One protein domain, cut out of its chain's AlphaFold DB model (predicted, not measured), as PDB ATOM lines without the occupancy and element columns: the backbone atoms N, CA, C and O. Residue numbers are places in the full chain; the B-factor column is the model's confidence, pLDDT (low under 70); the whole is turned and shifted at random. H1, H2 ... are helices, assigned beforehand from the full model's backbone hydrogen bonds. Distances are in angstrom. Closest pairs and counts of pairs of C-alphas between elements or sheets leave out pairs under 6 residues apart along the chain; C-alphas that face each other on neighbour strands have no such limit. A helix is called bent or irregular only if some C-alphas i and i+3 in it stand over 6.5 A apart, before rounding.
ATOM      1  N   SER A 801     234.726 220.380 247.344       78.62
ATOM      2  CA  SER A 801     235.298 219.406 246.397       78.62
ATOM      3  C   SER A 801     234.646 218.015 246.452       78.62
ATOM      4  O   SER A 801     234.829 217.213 245.538       78.62
ATOM      5  N   SER A 802     233.867 217.724 247.499       83.00
ATOM      6  CA  SER A 802     233.313 216.393 247.799       83.00
ATOM      7  C   SER A 802     231.804 216.274 247.537       83.00
ATOM      8  O   SER A 802     231.218 215.212 247.743       83.00
ATOM      9  N   LEU A 803     231.154 217.326 247.025       82.00
ATOM     10  CA  LEU A 803     229.716 217.328 246.715       82.00
ATOM     11  C   LEU A 803     229.294 216.216 245.744       82.00
ATOM     12  O   LEU A 803     228.233 215.617 245.913       82.00
ATOM     13  N   ALA A 804     230.127 215.909 244.748       80.75
ATOM     14  CA  ALA A 804     229.849 214.831 243.799       80.75
ATOM     15  C   ALA A 804     229.871 213.442 244.462       80.75
ATOM     16  O   ALA A 804     229.152 212.550 244.022       80.75
ATOM     17  N   LEU A 805     230.670 213.258 245.522       82.31
ATOM     18  CA  LEU A 805     230.732 212.008 246.284       82.31
ATOM     19  C   LEU A 805     229.478 211.833 247.145       82.31
ATOM     20  O   LEU A 805     228.879 210.764 247.119       82.31
ATOM     21  N   LEU A 806     229.016 212.902 247.805       84.06
ATOM     22  CA  LEU A 806     227.745 212.901 248.547       84.06
ATOM     23  C   LEU A 806     226.546 212.583 247.642       84.06
ATOM     24  O   LEU A 806     225.652 211.842 248.036       84.06
ATOM     25  N   GLN A 807     226.541 213.097 246.409       81.88
ATOM     26  CA  GLN A 807     225.486 212.801 245.433       81.88
ATOM     27  C   GLN A 807     225.436 211.328 245.023       81.88
ATOM     28  O   GLN A 807     224.348 210.824 244.765       81.88
ATOM     29  N   ARG A 808     226.576 210.624 244.988       82.00
ATOM     30  CA  ARG A 808     226.605 209.187 244.663       82.00
ATOM     31  C   ARG A 808     225.885 208.346 245.713       82.00
ATOM     32  O   ARG A 808     225.307 207.324 245.365       82.00
ATOM     33  N   TRP A 809     225.879 208.778 246.974       82.50
ATOM     34  CA  TRP A 809     225.130 208.103 248.042       82.50
ATOM     35  C   TRP A 809     223.610 208.296 247.937       82.50
ATOM     36  O   TRP A 809     222.863 207.561 248.578       82.50
ATOM     37  N   LEU A 810     223.148 209.249 247.117       79.81
ATOM     38  CA  LEU A 810     221.729 209.463 246.813       79.81
ATOM     39  C   LEU A 810     221.257 208.701 245.561       79.81
ATOM     40  O   LEU A 810     220.052 208.633 245.321       79.81
ATOM     41  N   ASP A 811     222.174 208.158 244.752       74.81
ATOM     42  CA  ASP A 811     221.833 207.473 243.500       74.81
ATOM     43  C   ASP A 811     221.227 206.088 243.774       74.81
ATOM     44  O   ASP A 811     221.899 205.147 244.198       74.81
ATOM     45  N   VAL A 812     219.928 205.971 243.493       58.78
ATOM     46  CA  VAL A 812     219.101 204.786 243.774       58.78
ATOM     47  C   VAL A 812     219.382 203.626 242.805       58.78
ATOM     48  O   VAL A 812     219.271 202.464 243.191       58.78
ATOM     49  N   ASP A 813     219.812 203.912 241.572       52.12
ATOM     50  CA  ASP A 813     220.061 202.888 240.540       52.12
ATOM     51  C   ASP A 813     221.242 201.961 240.887       52.12
ATOM     52  O   ASP A 813     221.249 200.792 240.506       52.12
ATOM     53  N   ASN A 814     222.195 202.436 241.698       49.62
ATOM     54  CA  ASN A 814     223.306 201.629 242.214       49.62
ATOM     55  C   ASN A 814     222.898 200.681 243.358       49.62
ATOM     56  O   ASN A 814     223.687 199.815 243.730       49.62
ATOM     57  N   LEU A 829     219.703 202.459 255.181       73.75
ATOM     58  CA  LEU A 829     219.315 203.853 254.929       73.75
ATOM     59  C   LEU A 829     220.290 204.887 255.514       73.75
ATOM     60  O   LEU A 829     220.111 206.087 255.304       73.75
ATOM     61  N   ASP A 830     221.322 204.455 256.232       75.31
ATOM     62  CA  ASP A 830     222.195 205.354 256.993       75.31
ATOM     63  C   ASP A 830     223.026 206.285 256.087       75.31
ATOM     64  O   ASP A 830     223.179 207.469 256.393       75.31
ATOM     65  N   LEU A 831     223.506 205.792 254.935       80.12
ATOM     66  CA  LEU A 831     224.240 206.598 253.946       80.12
ATOM     67  C   LEU A 831     223.390 207.716 253.319       80.12
ATOM     68  O   LEU A 831     223.821 208.870 253.384       80.12
ATOM     69  N   PRO A 832     222.204 207.448 252.728       82.38
ATOM     70  CA  PRO A 832     221.385 208.513 252.152       82.38
ATOM     71  C   PRO A 832     220.866 209.496 253.211       82.38
ATOM     72  O   PRO A 832     220.814 210.695 252.941       82.38
ATOM     73  N   ILE A 833     220.554 209.037 254.432       84.44
ATOM     74  CA  ILE A 833     220.173 209.926 255.545       84.44
ATOM     75  C   ILE A 833     221.318 210.893 255.879       84.44
ATOM     76  O   ILE A 833     221.108 212.109 255.919       84.44
ATOM     77  N   CYS A 834     222.531 210.368 256.069       85.44
ATOM     78  CA  CYS A 834     223.720 211.169 256.361       85.44
ATOM     79  C   CYS A 834     224.045 212.139 255.212       85.44
ATOM     80  O   CYS A 834     224.282 213.327 255.442       85.44
ATOM     81  N   ALA A 835     223.965 211.674 253.960       87.69
ATOM     82  CA  ALA A 835     224.171 212.507 252.778       87.69
ATOM     83  C   ALA A 835     223.214 213.706 252.758       87.69
ATOM     84  O   ALA A 835     223.657 214.842 252.585       87.69
ATOM     85  N   CYS A 836     221.916 213.480 252.988       88.88
ATOM     86  CA  CYS A 836     220.921 214.547 253.069       88.88
ATOM     87  C   CYS A 836     221.201 215.528 254.220       88.88
ATOM     88  O   CYS A 836     221.069 216.738 254.028       88.88
ATOM     89  N   ASN A 837     221.614 215.037 255.394       88.88
ATOM     90  CA  ASN A 837     221.955 215.888 256.538       88.88
ATOM     91  C   ASN A 837     223.165 216.789 256.252       88.88
ATOM     92  O   ASN A 837     223.111 217.982 256.554       88.88
ATOM     93  N   ILE A 838     224.229 216.245 255.650       89.38
ATOM     94  CA  ILE A 838     225.428 217.009 255.276       89.38
ATOM     95  C   ILE A 838     225.089 218.010 254.167       89.38
ATOM     96  O   ILE A 838     225.428 219.188 254.275       89.38
ATOM     97  N   LEU A 839     224.373 217.583 253.122       89.00
ATOM     98  CA  LEU A 839     223.975 218.461 252.019       89.00
ATOM     99  C   LEU A 839     223.120 219.637 252.501       89.00
ATOM    100  O   LEU A 839     223.348 220.759 252.059       89.00
ATOM    101  N   ALA A 840     222.211 219.418 253.454       87.25
ATOM    102  CA  ALA A 840     221.421 220.499 254.044       87.25
ATOM    103  C   ALA A 840     222.285 221.589 254.718       87.25
ATOM    104  O   ALA A 840     221.853 222.735 254.776       87.25
ATOM    105  N   GLN A 841     223.492 221.261 255.195       87.81
ATOM    106  CA  GLN A 841     224.438 222.234 255.768       87.81
ATOM    107  C   GLN A 841     225.364 222.860 254.719       87.81
ATOM    108  O   GLN A 841     225.715 224.033 254.813       87.81
ATOM    109  N   VAL A 842     225.772 222.084 253.712       86.81
ATOM    110  CA  VAL A 842     226.780 222.496 252.720       86.81
ATOM    111  C   VAL A 842     226.176 223.332 251.588       86.81
ATOM    112  O   VAL A 842     226.820 224.262 251.101       86.81
ATOM    113  N   LEU A 843     224.948 223.026 251.160       85.31
ATOM    114  CA  LEU A 843     224.302 223.671 250.011       85.31
ATOM    115  C   LEU A 843     224.117 225.196 250.138       85.31
ATOM    116  O   LEU A 843     224.401 225.865 249.142       85.31
ATOM    117  N   PRO A 844     223.704 225.770 251.291       83.19
ATOM    118  CA  PRO A 844     223.590 227.223 251.444       83.19
ATOM    119  C   PRO A 844     224.921 227.923 251.162       83.19
ATOM    120  O   PRO A 844     224.991 228.823 250.333       83.19
ATOM    121  N   HIS A 845     225.997 227.429 251.777       81.94
ATOM    122  CA  HIS A 845     227.332 227.995 251.625       81.94
ATOM    123  C   HIS A 845     227.898 227.788 250.209       81.94
ATOM    124  O   HIS A 845     228.479 228.693 249.615       81.94
ATOM    125  N   TRP A 846     227.691 226.613 249.607       81.75
ATOM    126  CA  TRP A 846     228.100 226.357 248.220       81.75
ATOM    127  C   TRP A 846     227.404 227.290 247.219       81.75
ATOM    128  O   TRP A 846     228.004 227.728 246.229       81.75
ATOM    129  N   ALA A 847     226.139 227.615 247.481       74.94
ATOM    130  CA  ALA A 847     225.364 228.511 246.647       74.94
ATOM    131  C   ALA A 847     225.805 229.977 246.738       74.94
ATOM    132  O   ALA A 847     225.464 230.746 245.848       74.94
ATOM    133  N   GLU A 848     226.583 230.394 247.731       78.25
ATOM    134  CA  GLU A 848     227.128 231.757 247.778       78.25
ATOM    135  C   GLU A 848     228.315 231.925 246.811       78.25
ATOM    136  O   GLU A 848     228.464 232.971 246.184       78.25
ATOM    137  N   HIS A 849     229.103 230.866 246.596       69.88
ATOM    138  CA  HIS A 849     230.413 230.941 245.928       69.88
ATOM    139  C   HIS A 849     230.461 230.435 244.474       69.88
ATOM    140  O   HIS A 849     231.520 230.442 243.850       69.88
ATOM    141  N   THR A 850     229.338 229.996 243.904       72.06
ATOM    142  CA  THR A 850     229.284 229.410 242.549       72.06
ATOM    143  C   THR A 850     228.569 230.291 241.518       72.06
ATOM    144  O   THR A 850     227.862 231.245 241.855       72.06
ATOM    145  N   SER A 851     228.736 229.986 240.227       74.75
ATOM    146  CA  SER A 851     228.037 230.683 239.136       74.75
ATOM    147  C   SER A 851     226.582 230.212 239.006       74.75
ATOM    148  O   SER A 851     226.266 229.049 239.259       74.75
ATOM    149  N   THR A 852     225.675 231.091 238.572       71.44
ATOM    150  CA  THR A 852     224.223 230.827 238.500       71.44
ATOM    151  C   THR A 852     223.848 229.606 237.649       71.44
ATOM    152  O   THR A 852     222.987 228.826 238.046       71.44
ATOM    153  N   LEU A 853     224.523 229.383 236.517       70.44
ATOM    154  CA  LEU A 853     224.266 228.237 235.629       70.44
ATOM    155  C   LEU A 853     224.655 226.893 236.264       70.44
ATOM    156  O   LEU A 853     223.917 225.916 236.135       70.44
ATOM    157  N   SER A 854     225.783 226.848 236.982       74.31
ATOM    158  CA  SER A 854     226.222 225.641 237.699       74.31
ATOM    159  C   SER A 854     225.301 225.300 238.878       74.31
ATOM    160  O   SER A 854     224.990 224.130 239.097       74.31
ATOM    161  N   LYS A 855     224.764 226.321 239.566       76.38
ATOM    162  CA  LYS A 855     223.745 226.155 240.618       76.38
ATOM    163  C   LYS A 855     222.492 225.477 240.088       76.38
ATOM    164  O   LYS A 855     222.025 224.508 240.677       76.38
ATOM    165  N   GLN A 856     221.967 225.954 238.961       78.25
ATOM    166  CA  GLN A 856     220.721 225.439 238.396       78.25
ATOM    167  C   GLN A 856     220.851 224.002 237.876       78.25
ATOM    168  O   GLN A 856     219.953 223.188 238.095       78.25
ATOM    169  N   SER A 857     221.958 223.658 237.207       81.44
ATOM    170  CA  SER A 857     222.174 222.291 236.713       81.44
ATOM    171  C   SER A 857     222.331 221.290 237.862       81.44
ATOM    172  O   SER A 857     221.715 220.221 237.842       81.44
ATOM    173  N   GLN A 858     223.084 221.660 238.899       81.94
ATOM    174  CA  GLN A 858     223.304 220.819 240.069       81.94
ATOM    175  C   GLN A 858     222.044 220.681 240.931       81.94
ATOM    176  O   GLN A 858     221.726 219.573 241.363       81.94
ATOM    177  N   ALA A 859     221.281 221.762 241.121       82.12
ATOM    178  CA  ALA A 859     220.010 221.729 241.841       82.12
ATOM    179  C   ALA A 859     218.957 220.865 241.128       82.12
ATOM    180  O   ALA A 859     218.261 220.098 241.789       82.12
ATOM    181  N   ARG A 860     218.881 220.908 239.786       84.25
ATOM    182  CA  ARG A 860     218.015 220.000 239.008       84.25
ATOM    183  C   ARG A 860     218.369 218.532 239.228       84.25
ATOM    184  O   ARG A 860     217.471 217.720 239.436       84.25
ATOM    185  N   LYS A 861     219.662 218.191 239.193       85.25
ATOM    186  CA  LYS A 861     220.126 216.813 239.409       85.25
ATOM    187  C   LYS A 861     219.797 216.327 240.824       85.25
ATOM    188  O   LYS A 861     219.216 215.257 240.976       85.25
ATOM    189  N   LEU A 862     220.101 217.143 241.837       86.31
ATOM    190  CA  LEU A 862     219.785 216.852 243.240       86.31
ATOM    191  C   LEU A 862     218.282 216.687 243.466       86.31
ATOM    192  O   LEU A 862     217.863 215.744 244.126       86.31
ATOM    193  N   MET A 863     217.460 217.563 242.890       86.88
ATOM    194  CA  MET A 863     216.005 217.450 242.968       86.88
ATOM    195  C   MET A 863     215.509 216.106 242.427       86.88
ATOM    196  O   MET A 863     214.671 215.481 243.069       86.88
ATOM    197  N   ALA A 864     216.005 215.657 241.270       85.19
ATOM    198  CA  ALA A 864     215.593 214.379 240.690       85.19
ATOM    199  C   ALA A 864     215.965 213.190 241.599       85.19
ATOM    200  O   ALA A 864     215.142 212.303 241.817       85.19
ATOM    201  N   GLN A 865     217.169 213.210 242.184       86.69
ATOM    202  CA  GLN A 865     217.630 212.189 243.134       86.69
ATOM    203  C   GLN A 865     216.784 212.179 244.422       86.69
ATOM    204  O   GLN A 865     216.316 211.129 244.859       86.69
ATOM    205  N   LEU A 866     216.520 213.352 245.006       87.50
ATOM    206  CA  LEU A 866     215.707 213.490 246.220       87.50
ATOM    207  C   LEU A 866     214.236 213.108 245.981       87.50
ATOM    208  O   LEU A 866     213.611 212.511 246.855       87.50
ATOM    209  N   ALA A 867     213.691 213.394 244.794       84.25
ATOM    210  CA  ALA A 867     212.343 212.979 244.410       84.25
ATOM    211  C   ALA A 867     212.209 211.450 244.362       84.25
ATOM    212  O   ALA A 867     211.236 210.907 244.883       84.25
ATOM    213  N   ALA A 868     213.211 210.755 243.813       82.25
ATOM    214  CA  ALA A 868     213.231 209.294 243.768       82.25
ATOM    215  C   ALA A 868     213.249 208.668 245.176       82.25
ATOM    216  O   ALA A 868     212.561 207.675 245.419       82.25
ATOM    217  N   LEU A 869     213.967 209.276 246.130       80.94
ATOM    218  CA  LEU A 869     213.987 208.848 247.540       80.94
ATOM    219  C   LEU A 869     212.653 209.112 248.269       80.94
ATOM    220  O   LEU A 869     212.336 208.452 249.259       80.94
ATOM    221  N   MET A 870     211.838 210.046 247.769       79.88
ATOM    222  CA  MET A 870     210.504 210.351 248.295       79.88
ATOM    223  C   MET A 870     209.396 209.435 247.756       79.88
ATOM    224  O   MET A 870     208.259 209.532 248.226       79.88
ATOM    225  N   GLU A 871     209.691 208.504 246.846       78.00
ATOM    226  CA  GLU A 871     208.704 207.538 246.356       78.00
ATOM    227  C   GLU A 871     208.339 206.486 247.422       78.00
ATOM    228  O   GLU A 871     209.159 206.048 248.234       78.00
ATOM    229  N   GLU A 872     207.065 206.078 247.457       68.62
ATOM    230  CA  GLU A 872     206.553 205.123 248.454       68.62
ATOM    231  C   GLU A 872     207.058 203.693 248.236       68.62
ATOM    232  O   GLU A 872     207.306 202.987 249.207       68.62
ATOM    233  N   ALA A 873     207.273 203.291 246.981       62.62
ATOM    234  CA  ALA A 873     207.664 201.931 246.611       62.62
ATOM    235  C   ALA A 873     209.115 201.565 246.977       62.62
ATOM    236  O   ALA A 873     209.467 200.389 246.954       62.62
ATOM    237  N   ARG A 874     209.959 202.557 247.293       61.94
ATOM    238  CA  ARG A 874     211.416 202.385 247.429       61.94
ATOM    239  C   ARG A 874     211.927 202.427 248.871       61.94
ATOM    240  O   ARG A 874     213.120 202.269 249.096       61.94
ATOM    241  N   VAL A 875     211.045 202.652 249.847       61.06
ATOM    242  CA  VAL A 875     211.431 202.805 251.258       61.06
ATOM    243  C   VAL A 875     211.129 201.513 252.022       61.06
ATOM    244  O   VAL A 875     210.006 201.010 251.928       61.06
ATOM    245  N   PRO A 876     212.090 200.961 252.786       62.44
ATOM    246  CA  PRO A 876     211.856 199.764 253.581       62.44
ATOM    247  C   PRO A 876     210.756 200.008 254.617       62.44
ATOM    248  O   PRO A 876     210.703 201.050 255.267       62.44
ATOM    249  N   LEU A 877     209.903 199.001 254.819       56.59
ATOM    250  CA  LEU A 877     208.747 199.043 255.728       56.59
ATOM    251  C   LEU A 877     209.103 199.373 257.197       56.59
ATOM    252  O   LEU A 877     208.206 199.690 257.975       56.59
ATOM    253  N   GLY A 878     210.386 199.291 257.572       59.03
ATOM    254  CA  GLY A 878     210.903 199.604 258.908       59.03
ATOM    255  C   GLY A 878     211.337 201.059 259.135       59.03
ATOM    256  O   GLY A 878     211.610 201.411 260.281       59.03
ATOM    257  N   ASP A 879     211.399 201.911 258.104       69.25
ATOM    258  CA  ASP A 879     211.710 203.334 258.294       69.25
ATOM    259  C   ASP A 879     210.488 204.086 258.842       69.25
ATOM    260  O   ASP A 879     209.443 204.184 258.196       69.25
ATOM    261  N   LEU A 880     210.629 204.655 260.042       69.44
ATOM    262  CA  LEU A 880     209.596 205.462 260.698       69.44
ATOM    263  C   LEU A 880     209.463 206.878 260.102       69.44
ATOM    264  O   LEU A 880     208.657 207.665 260.592       69.44
ATOM    265  N   GLY A 881     210.225 207.199 259.051       77.06
ATOM    266  CA  GLY A 881     210.214 208.491 258.364       77.06
ATOM    267  C   GLY A 881     211.515 209.285 258.510       77.06
ATOM    268  O   GLY A 881     211.530 210.474 258.181       77.06
ATOM    269  N   LEU A 882     212.601 208.661 258.979       82.25
ATOM    270  CA  LEU A 882     213.905 209.302 259.175       82.25
ATOM    271  C   LEU A 882     214.483 209.797 257.847       82.25
ATOM    272  O   LEU A 882     214.909 210.953 257.760       82.25
ATOM    273  N   LEU A 883     214.416 208.968 256.797       85.44
ATOM    274  CA  LEU A 883     214.832 209.363 255.452       85.44
ATOM    275  C   LEU A 883     213.968 210.508 254.928       85.44
ATOM    276  O   LEU A 883     214.491 211.505 254.432       85.44
ATOM    277  N   ALA A 884     212.648 210.403 255.093       85.75
ATOM    278  CA  ALA A 884     211.718 211.427 254.630       85.75
ATOM    279  C   ALA A 884     212.008 212.793 255.274       85.75
ATOM    280  O   ALA A 884     212.014 213.811 254.586       85.75
ATOM    281  N   ARG A 885     212.325 212.827 256.573       89.19
ATOM    282  CA  ARG A 885     212.738 214.055 257.262       89.19
ATOM    283  C   ARG A 885     214.049 214.620 256.720       89.19
ATOM    284  O   ARG A 885     214.119 215.824 256.478       89.19
ATOM    285  N   ALA A 886     215.071 213.784 256.533       88.00
ATOM    286  CA  ALA A 886     216.365 214.227 256.013       88.00
ATOM    287  C   ALA A 886     216.227 214.808 254.593       88.00
ATOM    288  O   ALA A 886     216.753 215.885 254.303       88.00
ATOM    289  N   VAL A 887     215.437 214.150 253.738       89.19
ATOM    290  CA  VAL A 887     215.140 214.618 252.378       89.19
ATOM    291  C   VAL A 887     214.345 215.923 252.395       89.19
ATOM    292  O   VAL A 887     214.727 216.861 251.699       89.19
ATOM    293  N   VAL A 888     213.290 216.034 253.213       89.69
ATOM    294  CA  VAL A 888     212.507 217.278 253.346       89.69
ATOM    295  C   VAL A 888     213.388 218.436 253.808       89.69
ATOM    296  O   VAL A 888     213.301 219.520 253.235       89.69
ATOM    297  N   ARG A 889     214.278 218.214 254.781       89.31
ATOM    298  CA  ARG A 889     215.237 219.227 255.241       89.31
ATOM    299  C   ARG A 889     216.156 219.692 254.109       89.31
ATOM    300  O   ARG A 889     216.340 220.892 253.924       89.31
ATOM    301  N   CYS A 890     216.707 218.757 253.337       88.56
ATOM    302  CA  CYS A 890     217.570 219.074 252.200       88.56
ATOM    303  C   CYS A 890     216.808 219.812 251.085       88.56
ATOM    304  O   CYS A 890     217.326 220.770 250.514       88.56
ATOM    305  N   LEU A 891     215.570 219.405 250.788       87.88
ATOM    306  CA  LEU A 891     214.709 220.072 249.808       87.88
ATOM    307  C   LEU A 891     214.318 221.482 250.259       87.88
ATOM    308  O   LEU A 891     214.321 222.383 249.428       87.88
ATOM    309  N   ALA A 892     214.026 221.691 251.547       86.50
ATOM    310  CA  ALA A 892     213.682 223.004 252.093       86.50
ATOM    311  C   ALA A 892     214.831 224.005 251.898       86.50
ATOM    312  O   ALA A 892     214.610 225.124 251.448       86.50
ATOM    313  N   VAL A 893     216.070 223.560 252.121       85.56
ATOM    314  CA  VAL A 893     217.283 224.348 251.855       85.56
ATOM    315  C   VAL A 893     217.490 224.631 250.358       85.56
ATOM    316  O   VAL A 893     218.049 225.663 249.995       85.56
ATOM    317  N   LEU A 894     217.024 223.749 249.469       84.25
ATOM    318  CA  LEU A 894     217.076 223.964 248.020       84.25
ATOM    319  C   LEU A 894     216.018 224.953 247.514       84.25
ATOM    320  O   LEU A 894     216.192 225.476 246.416       84.25
ATOM    321  N   VAL A 895     214.948 225.231 248.267       83.19
ATOM    322  CA  VAL A 895     213.841 226.092 247.814       83.19
ATOM    323  C   VAL A 895     214.303 227.485 247.359       83.19
ATOM    324  O   VAL A 895     213.946 227.865 246.242       83.19
ATOM    325  N   PRO A 896     215.128 228.233 248.125       77.06
ATOM    326  CA  PRO A 896     215.623 229.543 247.690       77.06
ATOM    327  C   PRO A 896     216.528 229.469 246.450       77.06
ATOM    328  O   PRO A 896     216.646 230.435 245.702       77.06
ATOM    329  N   LEU A 897     217.174 228.322 246.224       75.69
ATOM    330  CA  LEU A 897     218.129 228.099 245.133       75.69
ATOM    331  C   LEU A 897     217.447 227.611 243.849       75.69
ATOM    332  O   LEU A 897     217.934 227.850 242.741       75.69
ATOM    333  N   TRP A 898     216.334 226.892 244.001       81.31
ATOM    334  CA  TRP A 898     215.588 226.248 242.933       81.31
ATOM    335  C   TRP A 898     214.088 226.204 243.286       81.31
ATOM    336  O   TRP A 898     213.615 225.219 243.865       81.31
ATOM    337  N   PRO A 899     213.306 227.231 242.896       79.44
ATOM    338  CA  PRO A 899     211.889 227.364 243.258       79.44
ATOM    339  C   PRO A 899     210.992 226.141 242.981       79.44
ATOM    340  O   PRO A 899     210.102 225.873 243.792       79.44
ATOM    341  N   PRO A 900     211.210 225.328 241.919       83.38
ATOM    342  CA  PRO A 900     210.421 224.112 241.708       83.38
ATOM    343  C   PRO A 900     210.509 223.094 242.865       83.38
ATOM    344  O   PRO A 900     209.643 222.228 242.981       83.38
ATOM    345  N   ALA A 901     211.523 223.181 243.742       82.81
ATOM    346  CA  ALA A 901     211.642 222.310 244.918       82.81
ATOM    347  C   ALA A 901     210.517 222.575 245.918       82.81
ATOM    348  O   ALA A 901     209.989 221.642 246.521       82.81
ATOM    349  N   GLY A 902     210.085 223.834 246.010       80.25
ATOM    350  CA  GLY A 902     208.938 224.231 246.813       80.25
ATOM    351  C   GLY A 902     207.645 223.583 246.329       80.25
ATOM    352  O   GLY A 902     206.912 223.016 247.130       80.25
ATOM    353  N   GLN A 903     207.397 223.575 245.015       81.94
ATOM    354  CA  GLN A 903     206.192 222.958 244.436       81.94
ATOM    355  C   GLN A 903     206.119 221.453 244.727       81.94
ATOM    356  O   GLN A 903     205.058 220.933 245.076       81.94
ATOM    357  N   MET A 904     207.255 220.757 244.643       83.50
ATOM    358  CA  MET A 904     207.356 219.340 244.995       83.50
ATOM    359  C   MET A 904     207.051 219.100 246.480       83.50
ATOM    360  O   MET A 904     206.247 218.225 246.808       83.50
ATOM    361  N   LEU A 905     207.651 219.891 247.377       85.44
ATOM    362  CA  LEU A 905     207.396 219.802 248.817       85.44
ATOM    363  C   LEU A 905     205.927 220.064 249.157       85.44
ATOM    364  O   LEU A 905     205.339 219.295 249.915       85.44
ATOM    365  N   VAL A 906     205.319 221.093 248.563       83.44
ATOM    366  CA  VAL A 906     203.896 221.416 248.748       83.44
ATOM    367  C   VAL A 906     203.004 220.286 248.227       83.44
ATOM    368  O   VAL A 906     202.043 219.907 248.898       83.44
ATOM    369  N   GLY A 907     203.345 219.675 247.089       83.94
ATOM    370  CA  GLY A 907     202.638 218.503 246.566       83.94
ATOM    371  C   GLY A 907     202.678 217.306 247.524       83.94
ATOM    372  O   GLY A 907     201.640 216.706 247.824       83.94
ATOM    373  N   HIS A 908     203.855 216.985 248.072       86.56
ATOM    374  CA  HIS A 908     203.998 215.927 249.078       86.56
ATOM    375  C   HIS A 908     203.319 216.273 250.406       86.56
ATOM    376  O   HIS A 908     202.749 215.382 251.042       86.56
ATOM    377  N   PHE A 909     203.338 217.541 250.815       88.06
ATOM    378  CA  PHE A 909     202.645 218.034 252.000       88.06
ATOM    379  C   PHE A 909     201.131 217.858 251.866       88.06
ATOM    380  O   PHE A 909     200.532 217.181 252.696       88.06
ATOM    381  N   GLY A 910     200.524 218.354 250.781       85.81
ATOM    382  CA  GLY A 910     199.085 218.222 250.534       85.81
ATOM    383  C   GLY A 910     198.628 216.762 250.463       85.81
ATOM    384  O   GLY A 910     197.632 216.389 251.086       85.81
ATOM    385  N   ARG A 911     199.400 215.897 249.786       87.50
ATOM    386  CA  ARG A 911     199.148 214.445 249.770       87.50
ATOM    387  C   ARG A 911     199.221 213.836 251.172       87.50
ATOM    388  O   ARG A 911     198.366 213.031 251.526       87.50
ATOM    389  N   SER A 912     200.221 214.214 251.966       89.75
ATOM    390  CA  SER A 912     200.417 213.672 253.317       89.75
ATOM    391  C   SER A 912     199.328 214.135 254.285       89.75
ATOM    392  O   SER A 912     198.812 213.315 255.039       89.75
ATOM    393  N   VAL A 913     198.911 215.404 254.217       88.00
ATOM    394  CA  VAL A 913     197.775 215.939 254.989       88.00
ATOM    395  C   VAL A 913     196.494 215.175 254.660       88.00
ATOM    396  O   VAL A 913     195.788 214.750 255.570       88.00
ATOM    397  N   ARG A 914     196.219 214.922 253.373       87.19
ATOM    398  CA  ARG A 914     195.048 214.142 252.954       87.19
ATOM    399  C   ARG A 914     195.062 212.718 253.520       87.19
ATOM    400  O   ARG A 914     194.062 212.292 254.086       87.19
ATOM    401  N   ILE A 915     196.190 212.015 253.423       85.81
ATOM    402  CA  ILE A 915     196.324 210.641 253.942       85.81
ATOM    403  C   ILE A 915     196.138 210.608 255.465       85.81
ATOM    404  O   ILE A 915     195.443 209.738 255.981       85.81
ATOM    405  N   LEU A 916     196.723 211.556 256.202       87.06
ATOM    406  CA  LEU A 916     196.548 211.636 257.656       87.06
ATOM    407  C   LEU A 916     195.100 211.971 258.045       87.06
ATOM    408  O   LEU A 916     194.581 211.403 259.003       87.06
ATOM    409  N   ALA A 917     194.419 212.832 257.285       85.88
ATOM    410  CA  ALA A 917     193.002 213.124 257.493       85.88
ATOM    411  C   ALA A 917     192.118 211.885 257.264       85.88
ATOM    412  O   ALA A 917     191.236 211.609 258.076       85.88
ATOM    413  N   GLU A 918     192.393 211.096 256.220       84.06
ATOM    414  CA  GLU A 918     191.698 209.828 255.941       84.06
ATOM    415  C   GLU A 918     191.897 208.798 257.075       84.06
ATOM    416  O   GLU A 918     190.958 208.085 257.434       84.06
ATOM    417  N   VAL A 919     193.084 208.771 257.699       81.00
ATOM    418  CA  VAL A 919     193.385 207.918 258.868       81.00
ATOM    419  C   VAL A 919     192.557 208.325 260.089       81.00
ATOM    420  O   VAL A 919     191.987 207.460 260.754       81.00
ATOM    421  N   VAL A 920     192.446 209.626 260.383       79.00
ATOM    422  CA  VAL A 920     191.617 210.127 261.497       79.00
ATOM    423  C   VAL A 920     190.127 209.858 261.249       79.00
ATOM    424  O   VAL A 920     189.387 209.581 262.192       79.00
ATOM    425  N   GLN A 921     189.693 209.879 259.985       79.38
ATOM    426  CA  GLN A 921     188.322 209.567 259.563       79.38
ATOM    427  C   GLN A 921     188.014 208.055 259.489       79.38
ATOM    428  O   GLN A 921     186.895 207.689 259.143       79.38
ATOM    429  N   GLN A 922     188.962 207.177 259.853       67.62
ATOM    430  CA  GLN A 922     188.822 205.708 259.874       67.62
ATOM    431  C   GLN A 922     188.519 205.058 258.505       67.62
ATOM    432  O   GLN A 922     187.963 203.959 258.435       67.62
ATOM    433  N   CYS A 923     188.934 205.684 257.400       54.09
ATOM    434  CA  CYS A 923     188.756 205.153 256.045       54.09
ATOM    435  C   CYS A 923     189.807 204.071 255.704       54.09
ATOM    436  O   CYS A 923     190.710 204.289 254.900       54.09
ATOM    437  N   GLY A 924     189.676 202.880 256.300       55.53
ATOM    438  CA  GLY A 924     190.432 201.666 255.943       55.53
ATOM    439  C   GLY A 924     191.808 201.487 256.621       55.53
ATOM    440  O   GLY A 924     192.364 202.427 257.191       55.53
ATOM    441  N   PRO A 925     192.379 200.263 256.601       61.94
ATOM    442  CA  PRO A 925     193.645 199.960 257.270       61.94
ATOM    443  C   PRO A 925     194.845 200.482 256.463       61.94
ATOM    444  O   PRO A 925     195.305 199.847 255.514       61.94
ATOM    445  N   VAL A 926     195.385 201.637 256.853       66.50
ATOM    446  CA  VAL A 926     196.661 202.146 256.326       66.50
ATOM    447  C   VAL A 926     197.822 201.531 257.129       66.50
ATOM    448  O   VAL A 926     197.771 201.522 258.360       66.50
ATOM    449  N   PRO A 927     198.889 201.015 256.487       73.56
ATOM    450  CA  PRO A 927     200.022 200.430 257.203       73.56
ATOM    451  C   PRO A 927     200.756 201.463 258.075       73.56
ATOM    452  O   PRO A 927     201.038 202.578 257.632       73.56
ATOM    453  N   ASN A 928     201.132 201.068 259.299       73.75
ATOM    454  CA  ASN A 928     201.725 201.958 260.311       73.75
ATOM    455  C   ASN A 928     202.969 202.721 259.819       73.75
ATOM    456  O   ASN A 928     203.088 203.917 260.086       73.75
ATOM    457  N   GLY A 929     203.865 202.073 259.063       73.62
ATOM    458  CA  GLY A 929     205.063 202.725 258.511       73.62
ATOM    459  C   GLY A 929     204.731 203.869 257.544       73.62
ATOM    460  O   GLY A 929     205.369 204.919 257.567       73.62
ATOM    461  N   ARG A 930     203.650 203.727 256.765       79.31
ATOM    462  CA  ARG A 930     203.172 204.769 255.846       79.31
ATOM    463  C   ARG A 930     202.623 205.973 256.610       79.31
ATOM    464  O   ARG A 930     202.930 207.109 256.262       79.31
ATOM    465  N   ILE A 931     201.872 205.732 257.684       83.62
ATOM    466  CA  ILE A 931     201.332 206.792 258.549       83.62
ATOM    467  C   ILE A 931     202.470 207.571 259.217       83.62
ATOM    468  O   ILE A 931     202.476 208.800 259.170       83.62
ATOM    469  N   CYS A 932     203.461 206.870 259.782       85.12
ATOM    470  CA  CYS A 932     204.622 207.498 260.422       85.12
ATOM    471  C   CYS A 932     205.390 208.377 259.430       85.12
ATOM    472  O   CYS A 932     205.640 209.548 259.710       85.12
ATOM    473  N   ARG A 933     205.656 207.858 258.226       85.62
ATOM    474  CA  ARG A 933     206.307 208.615 257.153       85.62
ATOM    475  C   ARG A 933     205.556 209.901 256.807       85.62
ATOM    476  O   ARG A 933     206.172 210.962 256.773       85.62
ATOM    477  N   HIS A 934     204.248 209.834 256.554       88.56
ATOM    478  CA  HIS A 934     203.469 211.028 256.205       88.56
ATOM    479  C   HIS A 934     203.385 212.028 257.361       88.56
ATOM    480  O   HIS A 934     203.490 213.229 257.118       88.56
ATOM    481  N   ALA A 935     203.292 211.560 258.609       89.62
ATOM    482  CA  ALA A 935     203.369 212.430 259.781       89.62
ATOM    483  C   ALA A 935     204.716 213.163 259.854       89.62
ATOM    484  O   ALA A 935     204.747 214.375 260.057       89.62
ATOM    485  N   TRP A 936     205.826 212.460 259.616       90.81
ATOM    486  CA  TRP A 936     207.171 213.041 259.610       90.81
ATOM    487  C   TRP A 936     207.387 214.029 258.466       90.81
ATOM    488  O   TRP A 936     208.047 215.047 258.679       90.81
ATOM    489  N   ILE A 937     206.807 213.781 257.285       89.75
ATOM    490  CA  ILE A 937     206.800 214.742 256.172       89.75
ATOM    491  C   ILE A 937     206.064 216.012 256.597       89.75
ATOM    492  O   ILE A 937     206.645 217.087 256.520       89.75
ATOM    493  N   VAL A 938     204.827 215.897 257.095       90.44
ATOM    494  CA  VAL A 938     204.033 217.057 257.532       90.44
ATOM    495  C   VAL A 938     204.768 217.845 258.618       90.44
ATOM    496  O   VAL A 938     204.958 219.048 258.466       90.44
ATOM    497  N   GLY A 939     205.259 217.169 259.661       89.56
ATOM    498  CA  GLY A 939     205.991 217.816 260.751       89.56
ATOM    499  C   GLY A 939     207.278 218.511 260.296       89.56
ATOM    500  O   GLY A 939     207.555 219.629 260.717       89.56
ATOM    501  N   SER A 940     208.043 217.885 259.397       90.50
ATOM    502  CA  SER A 940     209.306 218.448 258.895       90.50
ATOM    503  C   SER A 940     209.087 219.583 257.892       90.50
ATOM    504  O   SER A 940     209.858 220.536 257.882       90.50
ATOM    505  N   VAL A 941     208.038 219.515 257.063       89.25
ATOM    506  CA  VAL A 941     207.676 220.603 256.141       89.25
ATOM    507  C   VAL A 941     207.290 221.853 256.932       89.25
ATOM    508  O   VAL A 941     207.776 222.933 256.612       89.25
ATOM    509  N   VAL A 942     206.483 221.703 257.990       88.25
ATOM    510  CA  VAL A 942     206.103 222.823 258.870       88.25
ATOM    511  C   VAL A 942     207.310 223.384 259.632       88.25
ATOM    512  O   VAL A 942     207.374 224.587 259.856       88.25
ATOM    513  N   GLU A 943     208.273 222.545 260.029       87.62
ATOM    514  CA  GLU A 943     209.490 223.004 260.718       87.62
ATOM    515  C   GLU A 943     210.411 223.830 259.805       87.62
ATOM    516  O   GLU A 943     210.932 224.855 260.244       87.62
ATOM    517  N   PHE A 944     210.636 223.381 258.562       85.00
ATOM    518  CA  PHE A 944     211.696 223.920 257.699       85.00
ATOM    519  C   PHE A 944     211.237 224.903 256.613       85.00
ATOM    520  O   PHE A 944     212.085 225.625 256.093       85.00
ATOM    521  N   LEU A 945     209.954 224.944 256.231       80.38
ATOM    522  CA  LEU A 945     209.464 225.951 255.279       80.38
ATOM    523  C   LEU A 945     209.054 227.243 255.992       80.38
ATOM    524  O   LEU A 945     208.350 227.228 257.002       80.38
ATOM    525  N   ASP A 946     209.454 228.381 255.425       66.31
ATOM    526  CA  ASP A 946     209.076 229.691 255.947       66.31
ATOM    527  C   ASP A 946     207.588 229.991 255.752       66.31
ATOM    528  O   ASP A 946     207.032 229.818 254.667       66.31
ATOM    529  N   GLN A 947     206.951 230.528 256.799       57.16
ATOM    530  CA  GLN A 947     205.546 230.961 256.772       57.16
ATOM    531  C   GLN A 947     205.298 232.114 255.780       57.16
ATOM    532  O   GLN A 947     204.180 232.268 255.295       57.16
ATOM    533  N   GLY A 948     206.342 232.895 255.463       49.41
ATOM    534  CA  GLY A 948     206.347 233.939 254.427       49.41
ATOM    535  C   GLY A 948     206.675 233.426 253.019       49.41
ATOM    536  O   GLY A 948     206.835 234.217 252.097       49.41
ATOM    537  N   SER A 949     206.797 232.107 252.860       52.91
ATOM    538  CA  SER A 949     206.891 231.388 251.593       52.91
ATOM    539  C   SER A 949     205.842 231.824 250.558       52.91
ATOM    540  O   SER A 949     204.728 231.306 250.635       52.91
ATOM    541  N   GLU A 950     206.137 232.687 249.571       49.28
ATOM    542  CA  GLU A 950     205.216 232.975 248.441       49.28
ATOM    543  C   GLU A 950     204.763 231.695 247.704       49.28
ATOM    544  O   GLU A 950     203.758 231.670 247.005       49.28
ATOM    545  N   LEU A 951     205.451 230.571 247.908       52.06
ATOM    546  CA  LEU A 951     205.092 229.259 247.363       52.06
ATOM    547  C   LEU A 951     203.717 228.725 247.795       52.06
ATOM    548  O   LEU A 951     203.185 227.833 247.137       52.06
ATOM    549  N   LEU A 952     203.149 229.249 248.882       51.62
ATOM    550  CA  LEU A 952     201.815 228.903 249.381       51.62
ATOM    551  C   LEU A 952     200.832 230.094 249.277       51.62
ATOM    552  O   LEU A 952     199.725 230.024 249.817       51.62
ATOM    553  N   SER A 953     201.203 231.178 248.576       42.38
ATOM    554  CA  SER A 953     200.407 232.407 248.494       42.38
ATOM    555  C   SER A 953     199.150 232.240 247.634       42.38
ATOM    556  O   SER A 953     199.114 232.532 246.440       42.38
ATOM    557  N   THR A 954     198.070 231.845 248.293       41.94
ATOM    558  CA  THR A 954     196.848 232.652 248.224       41.94
ATOM    559  C   THR A 954     196.759 233.388 249.561       41.94
ATOM    560  O   THR A 954     197.055 232.806 250.604       41.94
ATOM    561  N   GLU A 955     196.511 234.696 249.515       37.12
ATOM    562  CA  GLU A 955     196.571 235.651 250.632       37.12
ATOM    563  C   GLU A 955     196.083 235.047 251.972       37.12
ATOM    564  O   GLU A 955     194.919 234.691 252.124       37.12
ATOM    565  N   GLY A 956     196.992 234.872 252.945       46.34
ATOM    566  CA  GLY A 956     196.683 234.357 254.293       46.34
ATOM    567  C   GLY A 956     196.670 232.826 254.487       46.34
ATOM    568  O   GLY A 956     196.547 232.368 255.623       46.34
ATOM    569  N   GLY A 957     196.843 232.019 253.433       53.97
ATOM    570  CA  GLY A 957     196.663 230.558 253.485       53.97
ATOM    571  C   GLY A 957     197.764 229.742 254.185       53.97
ATOM    572  O   GLY A 957     197.460 228.719 254.798       53.97
ATOM    573  N   CYS A 958     199.034 230.169 254.143       61.56
ATOM    574  CA  CYS A 958     200.174 229.353 254.607       61.56
ATOM    575  C   CYS A 958     200.134 229.082 256.117       61.56
ATOM    576  O   CYS A 958     200.312 227.950 256.565       61.56
ATOM    577  N   LYS A 959     199.867 230.132 256.900       68.88
ATOM    578  CA  LYS A 959     199.803 230.058 258.362       68.88
ATOM    579  C   LYS A 959     198.642 229.171 258.809       68.88
ATOM    580  O   LYS A 959     198.851 228.244 259.581       68.88
ATOM    581  N   LEU A 960     197.458 229.377 258.229       72.44
ATOM    582  CA  LEU A 960     196.272 228.569 258.520       72.44
ATOM    583  C   LEU A 960     196.478 227.089 258.149       72.44
ATOM    584  O   LEU A 960     196.056 226.201 258.889       72.44
ATOM    585  N   ALA A 961     197.152 226.806 257.029       75.19
ATOM    586  CA  ALA A 961     197.467 225.443 256.608       75.19
ATOM    587  C   ALA A 961     198.441 224.742 257.570       75.19
ATOM    588  O   ALA A 961     198.250 223.567 257.884       75.19
ATOM    589  N   PHE A 962     199.458 225.450 258.073       82.69
ATOM    590  CA  PHE A 962     200.396 224.905 259.060       82.69
ATOM    591  C   PHE A 962     199.741 224.701 260.428       82.69
ATOM    592  O   PHE A 962     199.924 223.645 261.032       82.69
ATOM    593  N   GLU A 963     198.913 225.642 260.884       82.81
ATOM    594  CA  GLU A 963     198.137 225.498 262.120       82.81
ATOM    595  C   GLU A 963     197.172 224.303 262.036       82.81
ATOM    596  O   GLU A 963     197.143 223.452 262.927       82.81
ATOM    597  N   SER A 964     196.467 224.163 260.910       82.75
ATOM    598  CA  SER A 964     195.583 223.020 260.643       82.75
ATOM    599  C   SER A 964     196.344 221.691 260.598       82.75
ATOM    600  O   SER A 964     195.849 220.674 261.079       82.75
ATOM    601  N   ALA A 965     197.565 221.683 260.056       86.69
ATOM    602  CA  ALA A 965     198.411 220.494 260.022       86.69
ATOM    603  C   ALA A 965     198.893 220.072 261.421       86.69
ATOM    604  O   ALA A 965     198.911 218.880 261.725       86.69
ATOM    605  N   VAL A 966     199.234 221.026 262.296       87.31
ATOM    606  CA  VAL A 966     199.588 220.754 263.703       87.31
ATOM    607  C   VAL A 966     198.397 220.171 264.467       87.31
ATOM    608  O   VAL A 966     198.558 219.208 265.223       87.31
ATOM    609  N   LEU A 967     197.193 220.705 264.245       86.75
ATOM    610  CA  LEU A 967     195.957 220.169 264.817       86.75
ATOM    611  C   LEU A 967     195.668 218.748 264.323       86.75
ATOM    612  O   LEU A 967     195.388 217.860 265.125       86.75
ATOM    613  N   LEU A 968     195.827 218.499 263.021       87.56
ATOM    614  CA  LEU A 968     195.667 217.168 262.440       87.56
ATOM    615  C   LEU A 968     196.674 216.160 263.017       87.56
ATOM    616  O   LEU A 968     196.302 215.028 263.324       87.56
ATOM    617  N   LEU A 969     197.940 216.557 263.196       89.75
ATOM    618  CA  LEU A 969     198.949 215.725 263.862       89.75
ATOM    619  C   LEU A 969     198.574 215.443 265.322       89.75
ATOM    620  O   LEU A 969     198.769 214.321 265.791       89.75
ATOM    621  N   SER A 970     198.009 216.429 266.024       89.44
ATOM    622  CA  SER A 970     197.536 216.270 267.404       89.44
ATOM    623  C   SER A 970     196.397 215.250 267.486       89.44
ATOM    624  O   SER A 970     196.433 214.335 268.313       89.44
ATOM    625  N   ASP A 971     195.454 215.315 266.545       86.62
ATOM    626  CA  ASP A 971     194.391 214.324 266.389       86.62
ATOM    627  C   ASP A 971     194.922 212.930 266.048       86.62
ATOM    628  O   ASP A 971     194.483 211.940 266.637       86.62
ATOM    629  N   CYS A 972     195.914 212.832 265.160       86.94
ATOM    630  CA  CYS A 972     196.573 211.568 264.837       86.94
ATOM    631  C   CYS A 972     197.284 210.953 266.053       86.94
ATOM    632  O   CYS A 972     197.313 209.731 266.186       86.94
ATOM    633  N   CYS A 973     197.841 211.765 266.958       86.94
ATOM    634  CA  CYS A 973     198.487 211.259 268.171       86.94
ATOM    635  C   CYS A 973     197.495 210.618 269.151       86.94
ATOM    636  O   CYS A 973     197.874 209.701 269.875       86.94
ATOM    637  N   LEU A 974     196.249 211.095 269.188       83.44
ATOM    638  CA  LEU A 974     195.235 210.628 270.141       83.44
ATOM    639  C   LEU A 974     194.306 209.566 269.550       83.44
ATOM    640  O   LEU A 974     193.933 208.626 270.247       83.44
ATOM    641  N   ARG A 975     193.936 209.708 268.274       81.25
ATOM    642  CA  ARG A 975     192.961 208.847 267.585       81.25
ATOM    643  C   ARG A 975     193.590 207.910 266.552       81.25
ATOM    644  O   ARG A 975     192.914 207.005 266.071       81.25
ATOM    645  N   GLY A 976     194.856 208.124 266.191       76.44
ATOM    646  CA  GLY A 976     195.583 207.285 265.238       76.44
ATOM    647  C   GLY A 976     196.046 205.947 265.831       76.44
ATOM    648  O   GLY A 976     195.925 205.711 267.038       76.44
ATOM    649  N   PRO A 977     196.602 205.051 264.995       77.38
ATOM    650  CA  PRO A 977     196.962 203.700 265.409       77.38
ATOM    651  C   PRO A 977     198.075 203.703 266.452       77.38
ATOM    652  O   PRO A 977     199.117 204.330 266.255       77.38
ATOM    653  N   LEU A 978     197.870 202.927 267.524       76.38
ATOM    654  CA  LEU A 978     198.746 202.874 268.698       76.38
ATOM    655  C   LEU A 978     200.222 202.747 268.300       76.38
ATOM    656  O   LEU A 978     201.013 203.624 268.620       76.38
ATOM    657  N   ALA A 979     200.581 201.742 267.497       74.44
ATOM    658  CA  ALA A 979     201.969 201.468 267.111       74.44
ATOM    659  C   ALA A 979     202.710 202.646 266.437       74.44
ATOM    660  O   ALA A 979     203.934 202.707 266.524       74.44
ATOM    661  N   GLY A 980     201.998 203.576 265.788       76.94
ATOM    662  CA  GLY A 980     202.591 204.755 265.146       76.94
ATOM    663  C   GLY A 980     202.685 205.994 266.044       76.94
ATOM    664  O   GLY A 980     203.470 206.896 265.752       76.94
ATOM    665  N   GLN A 981     201.937 206.050 267.151       85.31
ATOM    666  CA  GLN A 981     201.848 207.239 268.011       85.31
ATOM    667  C   GLN A 981     203.209 207.780 268.491       85.31
ATOM    668  O   GLN A 981     203.401 208.993 268.402       85.31
ATOM    669  N   PRO A 982     204.197 206.961 268.918       85.38
ATOM    670  CA  PRO A 982     205.496 207.482 269.358       85.38
ATOM    671  C   PRO A 982     206.237 208.271 268.263       85.38
ATOM    672  O   PRO A 982     206.882 209.286 268.539       85.38
ATOM    673  N   ALA A 983     206.119 207.833 267.006       84.12
ATOM    674  CA  ALA A 983     206.712 208.518 265.863       84.12
ATOM    675  C   ALA A 983     205.937 209.799 265.513       84.12
ATOM    676  O   ALA A 983     206.556 210.820 265.220       84.12
ATOM    677  N   ILE A 984     204.602 209.774 265.584       89.25
ATOM    678  CA  ILE A 984     203.748 210.935 265.275       89.25
ATOM    679  C   ILE A 984     203.931 212.048 266.321       89.25
ATOM    680  O   ILE A 984     204.046 213.210 265.942       89.25
TER     681      ILE A 984
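This is residues 801 to 814 and 829 to 984 of the 1179 residues of the protein "Hypothetical protein" of Symbiodinium necroappetens (UniProt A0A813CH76). The domain is a flat slab of helices: H2, H4, H6 and H7 stand side by side in a row, and H3 and H5 cover one side of that row, H5 crossing H6. The short helices H1 and H8 pack at opposite ends of the slab, H1 on H2, and H8 on H6 and H7. The printed part has 170 residues with eight named helices, H1 to H8 in chain order, and no named strand; the class is all helix, and H2 to H7 form an up-and-down bundle, each helix running against the one before it. It is compact, with a radius of gyration of the C-alphas of 16.5 A, and spans 50 by 41 by 20 A.

H5, residues 900 to 920, touches H6, residues 928 to 944, opposite ways at a steep tilt of 47 degrees; the closest C-alphas, of Ser 912 and His 934, are 5.0 A apart. With residues 901 to 905 alone H5 touches H4, residues 882 to 894, in a hairpin, the closest C-alphas being those of Leu 891 and Ala 901, 6.2 A. H6 touches H4 the same way at a shallow tilt of 28 degrees, closest at Arg 885 and Ser 940, C-alphas 5.8 A apart. H4 touches H2, residues 830 to 849, at a shallow tilt of 9 degrees, with C-alphas 840 and 890 closest at 4.5 A. H3, residues 852 to 869, forms a hairpin with H4, closest at C-alphas 866 and 887, 6.3 A. H1, residues 803 to 808, touches residues 835 to 839 of H2 alone, closest at C-alphas 806 and 835, 5.6 A. H7, residues 957 to 975, forms hairpins with H6, closest at C-alphas 942 and 962, 6.1 A, and with H8, residues 978 to 984, closest at C-alphas 973 and 981, 5.2 A. H2 and H6 are apart. Every O i to N i+4 pair is within hydrogen-bond range in H1, H3, H4, H5, H6 and H7; in H2 12 of 16 are, and in H8 1 of 3, beside 3 of 4 O i to N i+3 pairs.

H5 is 30.7 A long from first to last C-alpha, H2 29.1 A, H7 26.2 A, H3 25.9 A and H6 24.3 A. C-alpha 803, where H1 begins, is at (229.716, 217.328, 246.715), and C-alpha 984, where H8 ends, at (203.748, 210.935, 265.275). H2 has a kink of 45 degrees near residue 842 and is only just irregular, C-alphas 841 and 844 being 6.7 A apart; H8 is irregular, with C-alphas 979 and 982 7.3 A apart.

The C-alphas farthest apart, of Ser 851 and Gln 922, are 50.9 A apart. Residues 815 to 828 are not printed, and C-alphas 814 and 829 are 13.5 A apart across the cut. The links H3 to H4 and H6 to H7 are long. Mean pLDDT of the printed part is 78.4; 32 residues are under 70, among them 872 to 880 and 946 to 959.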